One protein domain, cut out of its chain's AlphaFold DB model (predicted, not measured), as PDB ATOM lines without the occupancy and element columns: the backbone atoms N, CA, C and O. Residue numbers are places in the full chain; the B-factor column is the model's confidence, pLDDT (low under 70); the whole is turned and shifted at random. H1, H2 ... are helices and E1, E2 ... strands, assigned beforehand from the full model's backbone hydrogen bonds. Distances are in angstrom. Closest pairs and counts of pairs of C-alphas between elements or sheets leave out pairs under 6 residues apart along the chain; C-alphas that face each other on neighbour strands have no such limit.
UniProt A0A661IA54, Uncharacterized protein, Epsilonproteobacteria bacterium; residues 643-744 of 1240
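Overview. This is residues 643 to 744 of the 1240 residues of an uncharacterized protein of Epsilonproteobacteria bacterium (UniProt A0A661IA54). A strongly twisted antiparallel sheet folds back on itself, E1 and E2 facing E4 and E5 with E3 as hinge; short helix H1 packs by E3 and E4. The printed part has 102 residues, running E1 H1 E2 E3 E4 E5, mostly strand; the sheet's order is E1 E2 E3 E4 E5. E2 to E5 are a meander, each strand the antiparallel neighbour of the one before. It is compact, radius of gyration of the C-alphas 14.5 A, spanning 45 by 32 by 23 A.

Along the chain. E1, residues 644 to 652, begins at C-alpha (208.712, 204.680, 250.538); E2 is 677 to 686, 28.9 A; E3 692 to 703, 27.2 A; E4 718 to 727; E5 733 to 739, ending at (206.397, 201.505, 258.217); H1 658 to 665.

Arrangement. E3 bends by 96 degrees at residue 700. N 679 and O 699 of hairpin E2 and E3 are 2.9 A apart. The closest C-alphas of E1 and E5, His 645 and Tyr 739, are 4.9 A apart. H1, with every O i to N i+4 pair within hydrogen-bond range, is on the sheet, height 8.8 A.

Size, cuts and confidence. The printed part has no cut. Links H1 to E2 and E3 to E4 are long. Residues 643, 688 to 690 and 729 to 730 are under pLDDT 70.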
ATOM      1  N   THR A 643     206.776 208.470 248.495       62.69
ATOM      2  CA  THR A 643     207.616 208.263 249.668       62.69
ATOM      3  C   THR A 643     207.522 206.779 250.037       62.69
ATOM      4  O   THR A 643     206.424 206.284 250.290       62.69
ATOM      5  N   THR A 644     208.631 206.043 250.008       78.38
ATOM      6  CA  THR A 644     208.712 204.680 250.538       78.38
ATOM      7  C   THR A 644     208.855 204.742 252.053       78.38
ATOM      8  O   THR A 644     209.559 205.601 252.588       78.38
ATOM      9  N   HIS A 645     208.149 203.852 252.747       85.94
ATOM     10  CA  HIS A 645     208.202 203.697 254.198       85.94
ATOM     11  C   HIS A 645     208.682 202.277 254.487       85.94
ATOM     12  O   HIS A 645     207.910 201.328 254.387       85.94
ATOM     13  N   GLU A 646     209.961 202.125 254.805       88.62
ATOM     14  CA  GLU A 646     210.616 200.830 255.005       88.62
ATOM     15  C   GLU A 646     210.914 200.603 256.487       88.62
ATOM     16  O   GLU A 646     211.404 201.503 257.176       88.62
ATOM     17  N   LEU A 647     210.640 199.394 256.978       91.12
ATOM     18  CA  LEU A 647     211.124 198.942 258.276       91.12
ATOM     19  C   LEU A 647     212.607 198.570 258.130       91.12
ATOM     20  O   LEU A 647     212.952 197.681 257.361       91.12
ATOM     21  N   VAL A 648     213.496 199.274 258.834       92.12
ATOM     22  CA  VAL A 648     214.954 199.102 258.683       92.12
ATOM     23  C   VAL A 648     215.500 198.105 259.681       92.12
ATOM     24  O   VAL A 648     216.313 197.254 259.340       92.12
ATOM     25  N   SER A 649     215.120 198.263 260.944       93.94
ATOM     26  CA  SER A 649     215.580 197.398 262.019       93.94
ATOM     27  C   SER A 649     214.637 197.470 263.207       93.94
ATOM     28  O   SER A 649     213.876 198.427 263.375       93.94
ATOM     29  N   TYR A 650     214.721 196.447 264.042       94.38
ATOM     30  CA  TYR A 650     214.088 196.402 265.344       94.38
ATOM     31  C   TYR A 650     215.056 195.772 266.342       94.38
ATOM     32  O   TYR A 650     215.950 195.010 265.964       94.38
ATOM     33  N   ARG A 651     214.884 196.087 267.623       94.56
ATOM     34  CA  ARG A 651     215.537 195.362 268.718       94.56
ATOM     35  C   ARG A 651     214.719 195.459 269.995       94.56
ATOM     36  O   ARG A 651     213.950 196.405 270.173       94.56
ATOM     37  N   GLU A 652     214.919 194.499 270.887       93.50
ATOM     38  CA  GLU A 652     214.305 194.514 272.212       93.50
ATOM     39  C   GLU A 652     214.761 195.738 273.022       93.50
ATOM     40  O   GLU A 652     215.887 196.235 272.876       93.50
ATOM     41  N   ILE A 653     213.855 196.228 273.868       93.81
ATOM     42  CA  ILE A 653     214.139 197.297 274.822       93.81
ATOM     43  C   ILE A 653     214.917 196.694 275.990       93.81
ATOM     44  O   ILE A 653     214.438 195.770 276.648       93.81
ATOM     45  N   THR A 654     216.097 197.234 276.284       91.81
ATOM     46  CA  THR A 654     216.921 196.780 277.407       91.81
ATOM     47  C   THR A 654     216.936 197.817 278.535       91.81
ATOM     48  O   THR A 654     216.639 198.992 278.303       91.81
ATOM     49  N   PRO A 655     217.339 197.450 279.768       89.38
ATOM     50  CA  PRO A 655     217.475 198.409 280.871       89.38
ATOM     51  C   PRO A 655     218.413 199.595 280.580       89.38
ATOM     52  O   PRO A 655     218.340 200.618 281.257       89.38
ATOM     53  N   GLN A 656     219.297 199.480 279.582       90.88
ATOM     54  CA  GLN A 656     220.195 200.560 279.161       90.88
ATOM     55  C   GLN A 656     219.489 201.633 278.311       90.88
ATOM     56  O   GLN A 656     220.010 202.743 278.174       90.88
ATOM     57  N   ASP A 657     218.291 201.358 277.790       93.25
ATOM     58  CA  ASP A 657     217.502 202.275 276.964       93.25
ATOM     59  C   ASP A 657     216.739 203.314 277.799       93.25
ATOM     60  O   ASP A 657     215.536 203.520 277.645       93.25
ATOM     61  N   THR A 658     217.459 204.009 278.680       92.31
ATOM     62  CA  THR A 658     216.920 204.985 279.647       92.31
ATOM     63  C   THR A 658     215.932 205.976 279.030       92.31
ATOM     64  O   THR A 658     214.856 206.172 279.574       92.31
ATOM     65  N   LYS A 659     216.218 206.517 277.839       91.25
ATOM     66  CA  LYS A 659     215.307 207.441 277.134       91.25
ATOM     67  C   LYS A 659     213.969 206.812 276.738       91.25
ATOM     68  O   LYS A 659     212.944 207.481 276.791       91.25
ATOM     69  N   VAL A 660     213.986 205.554 276.303       92.38
ATOM     70  CA  VAL A 660     212.772 204.804 275.942       92.38
ATOM     71  C   VAL A 660     211.989 204.473 277.203       92.38
ATOM     72  O   VAL A 660     210.779 204.665 277.243       92.38
ATOM     73  N   ILE A 661     212.688 204.040 278.251       92.62
ATOM     74  CA  ILE A 661     212.091 203.744 279.552       92.62
ATOM     75  C   ILE A 661     211.429 204.997 280.138       92.62
ATOM     76  O   ILE A 661     210.291 204.925 280.587       92.62
ATOM     77  N   ASP A 662     212.093 206.151 280.094       91.25
ATOM     78  CA  ASP A 662     211.536 207.418 280.574       91.25
ATOM     79  C   ASP A 662     210.329 207.857 279.733       91.25
ATOM     80  O   ASP A 662     209.318 208.289 280.284       91.25
ATOM     81  N   PHE A 663     210.391 207.683 278.408       91.81
ATOM     82  CA  PHE A 663     209.269 207.945 277.500       91.81
ATOM     83  C   PHE A 663     208.038 207.074 277.804       91.81
ATOM     84  O   PHE A 663     206.908 207.560 277.719       91.81
ATOM     85  N   LEU A 664     208.248 205.801 278.148       90.81
ATOM     86  CA  LEU A 664     207.186 204.870 278.536       90.81
ATOM     87  C   LEU A 664     206.633 205.209 279.929       90.81
ATOM     88  O   LEU A 664     205.420 205.297 280.098       90.81
ATOM     89  N   LYS A 665     207.501 205.518 280.899       90.44
ATOM     90  CA  LYS A 665     207.097 205.946 282.250       90.44
ATOM     91  C   LYS A 665     206.248 207.214 282.244       90.44
ATOM     92  O   LYS A 665     205.300 207.301 283.011       90.44
ATOM     93  N   GLN A 666     206.559 208.177 281.373       86.88
ATOM     94  CA  GLN A 666     205.746 209.390 281.197       86.88
ATOM     95  C   GLN A 666     204.311 209.098 280.729       86.88
ATOM     96  O   GLN A 666     203.457 209.966 280.846       86.88
ATOM     97  N   ARG A 667     204.045 207.893 280.214       84.69
ATOM     98  CA  ARG A 667     202.712 207.407 279.826       84.69
ATOM     99  C   ARG A 667     202.118 206.417 280.833       84.69
ATOM    100  O   ARG A 667     201.221 205.666 280.489       84.69
ATOM    101  N   GLY A 668     202.662 206.344 282.048       85.69
ATOM    102  CA  GLY A 668     202.217 205.377 283.058       85.69
ATOM    103  C   GLY A 668     202.626 203.925 282.771       85.69
ATOM    104  O   GLY A 668     202.176 203.007 283.454       85.69
ATOM    105  N   LEU A 669     203.496 203.680 281.782       89.19
ATOM    106  CA  LEU A 669     203.907 202.332 281.382       89.19
ATOM    107  C   LEU A 669     205.198 201.939 282.112       89.19
ATOM    108  O   LEU A 669     206.289 202.420 281.801       89.19
ATOM    109  N   HIS A 670     205.075 201.051 283.099       88.00
ATOM    110  CA  HIS A 670     206.181 200.639 283.968       88.00
ATOM    111  C   HIS A 670     206.719 199.237 283.649       88.00
ATOM    112  O   HIS A 670     207.908 198.977 283.833       88.00
ATOM    113  N   LYS A 671     205.864 198.337 283.157       87.88
ATOM    114  CA  LYS A 671     206.207 196.983 282.708       87.88
ATOM    115  C   LYS A 671     206.347 196.976 281.193       87.88
ATOM    116  O   LYS A 671     205.404 197.311 280.485       87.88
ATOM    117  N   ILE A 672     207.511 196.585 280.689       86.12
ATOM    118  CA  ILE A 672     207.774 196.547 279.249       86.12
ATOM    119  C   ILE A 672     207.504 195.125 278.743       86.12
ATOM    120  O   ILE A 672     208.169 194.197 279.208       86.12
ATOM    121  N   PRO A 673     206.535 194.914 277.836       83.44
ATOM    122  CA  PRO A 673     206.239 193.584 277.331       83.44
ATOM    123  C   PRO A 673     207.286 193.121 276.318       83.44
ATOM    124  O   PRO A 673     207.885 193.928 275.610       83.44
ATOM    125  N   LYS A 674     207.475 191.798 276.227       81.69
ATOM    126  CA  LYS A 674     208.521 191.161 275.406       81.69
ATOM    127  C   LYS A 674     208.452 191.535 273.917       81.69
ATOM    128  O   LYS A 674     209.482 191.628 273.267       81.69
ATOM    129  N   ASN A 675     207.251 191.787 273.398       85.00
ATOM    130  CA  ASN A 675     207.018 192.077 271.979       85.00
ATOM    131  C   ASN A 675     206.873 193.580 271.685       85.00
ATOM    132  O   ASN A 675     206.291 193.964 270.671       85.00
ATOM    133  N   LEU A 676     207.380 194.433 272.582       90.88
ATOM    134  CA  LEU A 676     207.548 195.862 272.343       90.88
ATOM    135  C   LEU A 676     209.008 196.143 271.987       90.88
ATOM    136  O   LEU A 676     209.923 195.839 272.754       90.88
ATOM    137  N   TYR A 677     209.221 196.761 270.832       93.31
ATOM    138  CA  TYR A 677     210.548 196.951 270.263       93.31
ATOM    139  C   TYR A 677     210.894 198.425 270.120       93.31
ATOM    140  O   TYR A 677     210.027 199.289 269.963       93.31
ATOM    141  N   ILE A 678     212.196 198.696 270.101       94.88
ATOM    142  CA  ILE A 678     212.735 199.918 269.513       94.88
ATOM    143  C   ILE A 678     212.809 199.680 268.015       94.88
ATOM    144  O   ILE A 678     213.468 198.741 267.570       94.88
ATOM    145  N   ILE A 679     212.123 200.527 267.259       94.69
ATOM    146  CA  ILE A 679     211.931 200.373 265.822       94.69
ATOM    147  C   ILE A 679     212.611 201.530 265.100       94.69
ATOM    148  O   ILE A 679     212.490 202.689 265.510       94.69
ATOM    149  N   GLU A 680     213.325 201.212 264.022       94.50
ATOM    150  CA  GLU A 680     213.883 202.193 263.099       94.50
ATOM    151  C   GLU A 680     213.195 202.061 261.742       94.50
ATOM    152  O   GLU A 680     213.248 201.014 261.096       94.50
ATOM    153  N   GLY A 681     212.541 203.139 261.319       92.75
ATOM    154  CA  GLY A 681     211.844 203.226 260.044       92.75
ATOM    155  C   GLY A 681     212.494 204.262 259.136       92.75
ATOM    156  O   GLY A 681     212.933 205.317 259.599       92.75
ATOM    157  N   LYS A 682     212.551 203.983 257.836       91.56
ATOM    158  CA  LYS A 682     213.145 204.855 256.820       91.56
ATOM    159  C   LYS A 682     212.077 205.359 255.865       91.56
ATOM    160  O   LYS A 682     211.401 204.579 255.205       91.56
ATOM    161  N   ASN A 683     211.968 206.679 255.785       88.81
ATOM    162  CA  ASN A 683     211.189 207.380 254.779       88.81
ATOM    163  C   ASN A 683     212.130 207.837 253.676       88.81
ATOM    164  O   ASN A 683     213.011 208.651 253.948       88.81
ATOM    165  N   SER A 684     211.952 207.349 252.454       86.31
ATOM    166  CA  SER A 684     212.715 207.836 251.300       86.31
ATOM    167  C   SER A 684     211.765 208.357 250.245       86.31
ATOM    168  O   SER A 684     210.735 207.749 250.009       86.31
ATOM    169  N   GLY A 685     212.074 209.467 249.598       85.69
ATOM    170  CA  GLY A 685     211.217 209.994 248.543       85.69
ATOM    171  C   GLY A 685     211.900 211.103 247.774       85.69
ATOM    172  O   GLY A 685     213.060 211.423 248.028       85.69
ATOM    173  N   ILE A 686     211.173 211.712 246.850       73.19
ATOM    174  CA  ILE A 686     211.613 212.915 246.152       73.19
ATOM    175  C   ILE A 686     210.799 214.079 246.712       73.19
ATOM    176  O   ILE A 686     209.575 214.023 246.796       73.19
ATOM    177  N   SER A 687     211.490 215.110 247.185       70.31
ATOM    178  CA  SER A 687     210.858 216.333 247.685       70.31
ATOM    179  C   SER A 687     210.099 217.049 246.568       70.31
ATOM    180  O   SER A 687     210.381 216.851 245.387       70.31
ATOM    181  N   GLN A 688     209.212 217.975 246.941       59.03
ATOM    182  CA  GLN A 688     208.498 218.856 246.003       59.03
ATOM    183  C   GLN A 688     209.418 219.665 245.062       59.03
ATOM    184  O   GLN A 688     208.956 220.217 244.073       59.03
ATOM    185  N   TYR A 689     210.724 219.716 245.353       68.00
ATOM    186  CA  TYR A 689     211.753 220.379 244.548       68.00
ATOM    187  C   TYR A 689     212.586 219.403 243.698       68.00
ATOM    188  O   TYR A 689     213.689 219.745 243.277       68.00
ATOM    189  N   GLY A 690     212.139 218.157 243.528       69.75
ATOM    190  CA  GLY A 690     212.855 217.144 242.748       69.75
ATOM    191  C   GLY A 690     214.110 216.576 243.428       69.75
ATOM    192  O   GLY A 690     214.819 215.771 242.829       69.75
ATOM    193  N   LYS A 691     214.418 216.964 244.678       70.12
ATOM    194  CA  LYS A 691     215.582 216.432 245.412       70.12
ATOM    195  C   LYS A 691     215.216 215.155 246.169       70.12
ATOM    196  O   LYS A 691     214.268 215.221 246.958       70.12
ATOM    197  N   PRO A 692     215.959 214.045 246.012       79.25
ATOM    198  CA  PRO A 692     215.755 212.860 246.830       79.25
ATOM    199  C   PRO A 692     216.076 213.168 248.297       79.25
ATOM    200  O   PRO A 692     217.019 213.901 248.598       79.25
ATOM    201  N   TYR A 693     215.292 212.610 249.212       82.94
ATOM    202  CA  TYR A 693     215.517 212.692 250.648       82.94
ATOM    203  C   TYR A 693     215.375 211.315 251.291       82.94
ATOM    204  O   TYR A 693     214.642 210.451 250.810       82.94
ATOM    205  N   THR A 694     216.066 211.134 252.413       86.12
ATOM    206  CA  THR A 694     215.936 209.965 253.279       86.12
ATOM    207  C   THR A 694     215.914 210.437 254.726       86.12
ATOM    208  O   THR A 694     216.826 211.135 255.165       86.12
ATOM    209  N   ILE A 695     214.871 210.072 255.465       86.06
ATOM    210  CA  ILE A 695     214.694 210.381 256.885       86.06
ATOM    211  C   ILE A 695     214.574 209.059 257.635       86.06
ATOM    212  O   ILE A 695     213.717 208.242 257.312       86.06
ATOM    213  N   ILE A 696     215.422 208.860 258.643       89.69
ATOM    214  CA  ILE A 696     215.338 207.712 259.548       89.69
ATOM    215  C   ILE A 696     214.696 208.185 260.846       89.69
ATOM    216  O   ILE A 696     215.213 209.082 261.511       89.69
ATOM    217  N   ASN A 697     213.586 207.558 261.207       91.44
ATOM    218  CA  ASN A 697     212.872 207.811 262.444       91.44
ATOM    219  C   ASN A 697     213.054 206.640 263.403       91.44
ATOM    220  O   ASN A 697     213.074 205.483 262.987       91.44
ATOM    221  N   LYS A 698     213.157 206.961 264.694       93.06
ATOM    222  CA  LYS A 698     213.237 205.976 265.773       93.06
ATOM    223  C   LYS A 698     212.083 206.152 266.742       93.06
ATOM    224  O   LYS A 698     211.703 207.277 267.084       93.06
ATOM    225  N   GLY A 699     211.575 205.035 267.223       93.06
ATOM    226  CA  GLY A 699     210.404 205.007 268.074       93.06
ATOM    227  C   GLY A 699     210.248 203.683 268.792       93.06
ATOM    228  O   GLY A 699     211.117 202.816 268.729       93.06
ATOM    229  N   VAL A 700     209.130 203.561 269.493       93.56
ATOM    230  CA  VAL A 700     208.760 202.385 270.274       93.56
ATOM    231  C   VAL A 700     207.447 201.852 269.730       93.56
ATOM    232  O   VAL A 700     206.503 202.623 269.542       93.56
ATOM    233  N   GLY A 701     207.372 200.557 269.442       92.06
ATOM    234  CA  GLY A 701     206.203 200.000 268.777       92.06
ATOM    235  C   GLY A 701     206.185 198.484 268.695       92.06
ATOM    236  O   GLY A 701     206.980 197.799 269.335       92.06
ATOM    237  N   VAL A 702     205.258 197.989 267.884       91.25
ATOM    238  CA  VAL A 702     205.045 196.563 267.616       91.25
ATOM    239  C   VAL A 702     205.193 196.305 266.120       91.25
ATOM    240  O   VAL A 702     204.931 197.197 265.305       91.25
ATOM    241  N   ILE A 703     205.646 195.102 265.783       91.06
ATOM    242  CA  ILE A 703     205.886 194.650 264.411       91.06
ATOM    243  C   ILE A 703     204.634 193.939 263.913       91.06
ATOM    244  O   ILE A 703     204.056 193.137 264.634       91.06
ATOM    245  N   ASN A 704     204.222 194.228 262.686       89.62
ATOM    246  CA  ASN A 704     203.011 193.679 262.096       89.62
ATOM    247  C   ASN A 704     203.235 192.218 261.668       89.62
ATOM    248  O   ASN A 704     204.293 191.858 261.146       89.62
ATOM    249  N   GLY A 705     202.204 191.393 261.828       86.38
ATOM    250  CA  GLY A 705     202.208 189.964 261.539       86.38
ATOM    251  C   GLY A 705     202.298 189.084 262.787       86.38
ATOM    252  O   GLY A 705     202.112 189.528 263.919       86.38
ATOM    253  N   ASP A 706     202.555 187.800 262.551       86.12
ATOM    254  CA  ASP A 706     202.598 186.759 263.575       86.12
ATOM    255  C   ASP A 706     203.949 186.717 264.295       86.12
ATOM    256  O   ASP A 706     204.951 186.264 263.741       86.12
ATOM    257  N   MET A 707     203.961 187.185 265.544       86.06
ATOM    258  CA  MET A 707     205.157 187.283 266.382       86.06
ATOM    259  C   MET A 707     205.626 185.928 266.922       86.06
ATOM    260  O   MET A 707     206.659 185.870 267.589       86.06
ATOM    261  N   SER A 708     204.900 184.832 266.663       80.00
ATOM    262  CA  SER A 708     205.423 183.482 266.900       80.00
ATOM    263  C   SER A 708     206.361 183.014 265.782       80.00
ATOM    264  O   SER A 708     207.021 181.986 265.933       80.00
ATOM    265  N   LYS A 709     206.397 183.725 264.649       84.75
ATOM    266  CA  LYS A 709     207.230 183.412 263.484       84.75
ATOM    267  C   LYS A 709     208.441 184.335 263.420       84.75
ATOM    268  O   LYS A 709     208.483 185.395 264.040       84.75
ATOM    269  N   GLU A 710     209.446 183.914 262.658       85.50
ATOM    270  CA  GLU A 710     210.636 184.727 262.424       85.50
ATOM    271  C   GLU A 710     210.274 186.023 261.680       85.50
ATOM    272  O   GLU A 710     209.540 186.005 260.689       85.50
ATOM    273  N   ILE A 711     210.791 187.150 262.175       86.50
ATOM    274  CA  ILE A 711     210.478 188.475 261.639       86.50
ATOM    275  C   ILE A 711     211.278 188.726 260.362       86.50
ATOM    276  O   ILE A 711     212.509 188.770 260.389       86.50
ATOM    277  N   ASN A 712     210.579 188.978 259.256       87.88
ATOM    278  CA  ASN A 712     211.187 189.333 257.979       87.88
ATOM    279  C   ASN A 712     210.962 190.818 257.666       87.88
ATOM    280  O   ASN A 712     209.890 191.228 257.221       87.88
ATOM    281  N   LEU A 713     212.023 191.613 257.826       87.38
ATOM    282  CA  LEU A 713     212.013 193.068 257.633       87.38
ATOM    283  C   LEU A 713     211.591 193.522 256.224       87.38
ATOM    284  O   LEU A 713     211.144 194.653 256.062       87.38
ATOM    285  N   SER A 714     211.739 192.663 255.209       80.31
ATOM    286  CA  SER A 714     211.392 192.991 253.819       80.31
ATOM    287  C   SER A 714     209.902 192.840 253.502       80.31
ATOM    288  O   SER A 714     209.414 193.467 252.563       80.31
ATOM    289  N   SER A 715     209.178 192.023 254.273       82.38
ATOM    290  CA  SER A 715     207.763 191.718 254.035       82.38
ATOM    291  C   SER A 715     206.842 192.199 255.153       82.38
ATOM    292  O   SER A 715     205.660 192.428 254.902       82.38
ATOM    293  N   GLN A 716     207.360 192.384 256.366       88.25
ATOM    294  CA  GLN A 716     206.588 192.872 257.500       88.25
ATOM    295  C   GLN A 716     206.666 194.388 257.637       88.25
ATOM    296  O   GLN A 716     207.642 195.043 257.268       88.25
ATOM    297  N   GLY A 717     205.590 194.952 258.173       90.62
ATOM    298  CA  GLY A 717     205.588 196.323 258.644       90.62
ATOM    299  C   GLY A 717     205.767 196.414 260.143       90.62
ATOM    300  O   GLY A 717     205.954 195.431 260.851       90.62
ATOM    301  N   ALA A 718     205.680 197.631 260.629       90.06
ATOM    302  CA  ALA A 718     205.541 197.937 262.028       90.06
ATOM    303  C   ALA A 718     204.803 199.253 262.129       90.06
ATOM    304  O   ALA A 718     204.996 200.134 261.291       90.06
ATOM    305  N   ASP A 719     204.073 199.457 263.212       88.19
ATOM    306  CA  ASP A 719     203.764 200.826 263.595       88.19
ATOM    307  C   ASP A 719     204.451 201.176 264.911       88.19
ATOM    308  O   ASP A 719     204.670 200.322 265.777       88.19
ATOM    309  N   MET A 720     204.803 202.448 265.062       89.19
ATOM    310  CA  MET A 720     205.569 202.929 266.202       89.19
ATOM    311  C   MET A 720     205.123 204.319 266.642       89.19
ATOM    312  O   MET A 720     204.718 205.158 265.837       89.19
ATOM    313  N   HIS A 721     205.289 204.582 267.930       90.56
ATOM    314  CA  HIS A 721     205.304 205.923 268.491       90.56
ATOM    315  C   HIS A 721     206.702 206.518 268.385       90.56
ATOM    316  O   HIS A 721     207.675 205.929 268.854       90.56
ATOM    317  N   LEU A 722     206.805 207.708 267.804       90.44
ATOM    318  CA  LEU A 722     208.070 208.417 267.681       90.44
ATOM    319  C   LEU A 722     208.566 208.858 269.061       90.44
ATOM    320  O   LEU A 722     207.825 209.482 269.823       90.44
ATOM    321  N   LEU A 723     209.843 208.590 269.354       88.50
ATOM    322  CA  LEU A 723     210.485 209.103 270.572       88.50
ATOM    323  C   LEU A 723     210.565 210.635 270.553       88.50
ATOM    324  O   LEU A 723     210.422 211.276 271.587       88.50
ATOM    325  N   ASN A 724     210.763 211.205 269.361       85.06
ATOM    326  CA  ASN A 724     210.750 212.641 269.115       85.06
ATOM    327  C   ASN A 724     209.632 212.949 268.108       85.06
ATOM    328  O   ASN A 724     209.804 212.656 266.923       85.06
ATOM    329  N   PRO A 725     208.489 213.503 268.550       84.50
ATOM    330  CA  PRO A 725     207.406 213.882 267.651       84.50
ATOM    331  C   PRO A 725     207.870 214.899 266.604       84.50
ATOM    332  O   PRO A 725     208.645 215.808 266.906       84.50
ATOM    333  N   VAL A 726     207.379 214.765 265.373       80.12
ATOM    334  CA  VAL A 726     207.759 215.642 264.255       80.12
ATOM    335  C   VAL A 726     206.655 216.665 264.030       80.12
ATOM    336  O   VAL A 726     205.509 216.297 263.798       80.12
ATOM    337  N   THR A 727     206.983 217.957 264.079       80.38
ATOM    338  CA  THR A 727     206.023 219.012 263.718       80.38
ATOM    339  C   THR A 727     206.010 219.172 262.200       80.38
ATOM    340  O   THR A 727     207.049 219.429 261.593       80.38
ATOM    341  N   LEU A 728     204.845 218.978 261.586       77.31
ATOM    342  CA  LEU A 728     204.625 219.113 260.151       77.31
ATOM    343  C   LEU A 728     204.469 220.591 259.757       77.31
ATOM    344  O   LEU A 728     204.222 221.455 260.597       77.31
ATOM    345  N   SER A 729     204.581 220.891 258.460       65.81
ATOM    346  CA  SER A 729     204.505 222.260 257.920       65.81
ATOM    347  C   SER A 729     203.181 222.979 258.211       65.81
ATOM    348  O   SER A 729     203.146 224.204 258.250       65.81
ATOM    349  N   ASN A 730     202.104 222.231 258.453       69.00
ATOM    350  CA  ASN A 730     200.790 222.746 258.846       69.00
ATOM    351  C   ASN A 730     200.639 222.968 260.369       69.00
ATOM    352  O   ASN A 730     199.532 223.227 260.832       69.00
ATOM    353  N   GLY A 731     201.709 222.809 261.155       73.50
ATOM    354  CA  GLY A 731     201.708 222.959 262.615       73.50
ATOM    355  C   GLY A 731     201.202 221.739 263.396       73.50
ATOM    356  O   GLY A 731     201.289 221.729 264.624       73.50
ATOM    357  N   SER A 732     200.706 220.693 262.726       73.94
ATOM    358  CA  SER A 732     200.309 219.447 263.396       73.94
ATOM    359  C   SER A 732     201.528 218.634 263.845       73.94
ATOM    360  O   SER A 732     202.588 218.682 263.222       73.94
ATOM    361  N   VAL A 733     201.394 217.887 264.945       80.81
ATOM    362  CA  VAL A 733     202.484 217.087 265.522       80.81
ATOM    363  C   VAL A 733     202.253 215.609 265.225       80.81
ATOM    364  O   VAL A 733     201.329 214.995 265.756       80.81
ATOM    365  N   LEU A 734     203.129 215.024 264.414       81.81
ATOM    366  CA  LEU A 734     203.161 213.601 264.111       81.81
ATOM    367  C   LEU A 734     203.798 212.846 265.285       81.81
ATOM    368  O   LEU A 734     204.995 212.979 265.547       81.81
ATOM    369  N   LYS A 735     202.984 212.072 266.009       86.56
ATOM    370  CA  LYS A 735     203.407 211.279 267.181       86.56
ATOM    371  C   LYS A 735     203.572 209.789 266.873       86.56
ATOM    372  O   LYS A 735     204.323 209.113 267.575       86.56
ATOM    373  N   THR A 736     202.881 209.284 265.855       86.94
ATOM    374  CA  THR A 736     202.843 207.873 265.447       86.94
ATOM    375  C   THR A 736     203.083 207.749 263.952       86.94
ATOM    376  O   THR A 736     202.705 208.636 263.188       86.94
ATOM    377  N   VAL A 737     203.739 206.665 263.532       86.94
ATOM    378  CA  VAL A 737     204.004 206.358 262.119       86.94
ATOM    379  C   VAL A 737     203.991 204.844 261.897       86.94
ATOM    380  O   VAL A 737     204.532 204.096 262.713       86.94
ATOM    381  N   SER A 738     203.426 204.418 260.767       87.75
ATOM    382  CA  SER A 738     203.510 203.052 260.233       87.75
ATOM    383  C   SER A 738     204.582 202.945 259.148       87.75
ATOM    384  O   SER A 738     204.656 203.797 258.263       87.75
ATOM    385  N   TYR A 739     205.367 201.874 259.186       89.25
ATOM    386  CA  TYR A 739     206.397 201.505 258.217       89.25
ATOM    387  C   TYR A 739     206.103 200.123 257.633       89.25
ATOM    388  O   TYR A 739     205.601 199.257 258.339       89.25
ATOM    389  N   GLY A 740     206.443 199.892 256.365       87.12
ATOM    390  CA  GLY A 740     206.259 198.602 255.695       87.12
ATOM    391  C   GLY A 740     204.792 198.206 255.483       87.12
ATOM    392  O   GLY A 740     203.918 199.054 255.285       87.12
ATOM    393  N   ALA A 741     204.531 196.896 255.469       82.88
ATOM    394  CA  ALA A 741     203.203 196.341 255.224       82.88
ATOM    395  C   ALA A 741     202.236 196.632 256.386       82.88
ATOM    396  O   ALA A 741     202.509 196.317 257.546       82.88
ATOM    397  N   LYS A 742     201.075 197.215 256.071       81.38
ATOM    398  CA  LYS A 742     200.014 197.447 257.057       81.38
ATOM    399  C   LYS A 742     199.287 196.140 257.354       81.38
ATOM    400  O   LYS A 742     198.571 195.618 256.494       81.38
ATOM    401  N   ASP A 743     199.460 195.641 258.567       82.56
ATOM    402  CA  ASP A 743     198.762 194.460 259.058       82.56
ATOM    403  C   ASP A 743     198.632 194.499 260.580       82.56
ATOM    404  O   ASP A 743     199.249 195.343 261.226       82.56
ATOM    405  N   PHE A 744     197.841 193.599 261.155       82.12
ATOM    406  CA  PHE A 744     197.743 193.477 262.607       82.12
ATOM    407  C   PHE A 744     198.933 192.714 263.184       82.12
ATOM    408  O   PHE A 744     199.556 191.899 262.510       82.12
TER     409      PHE A 744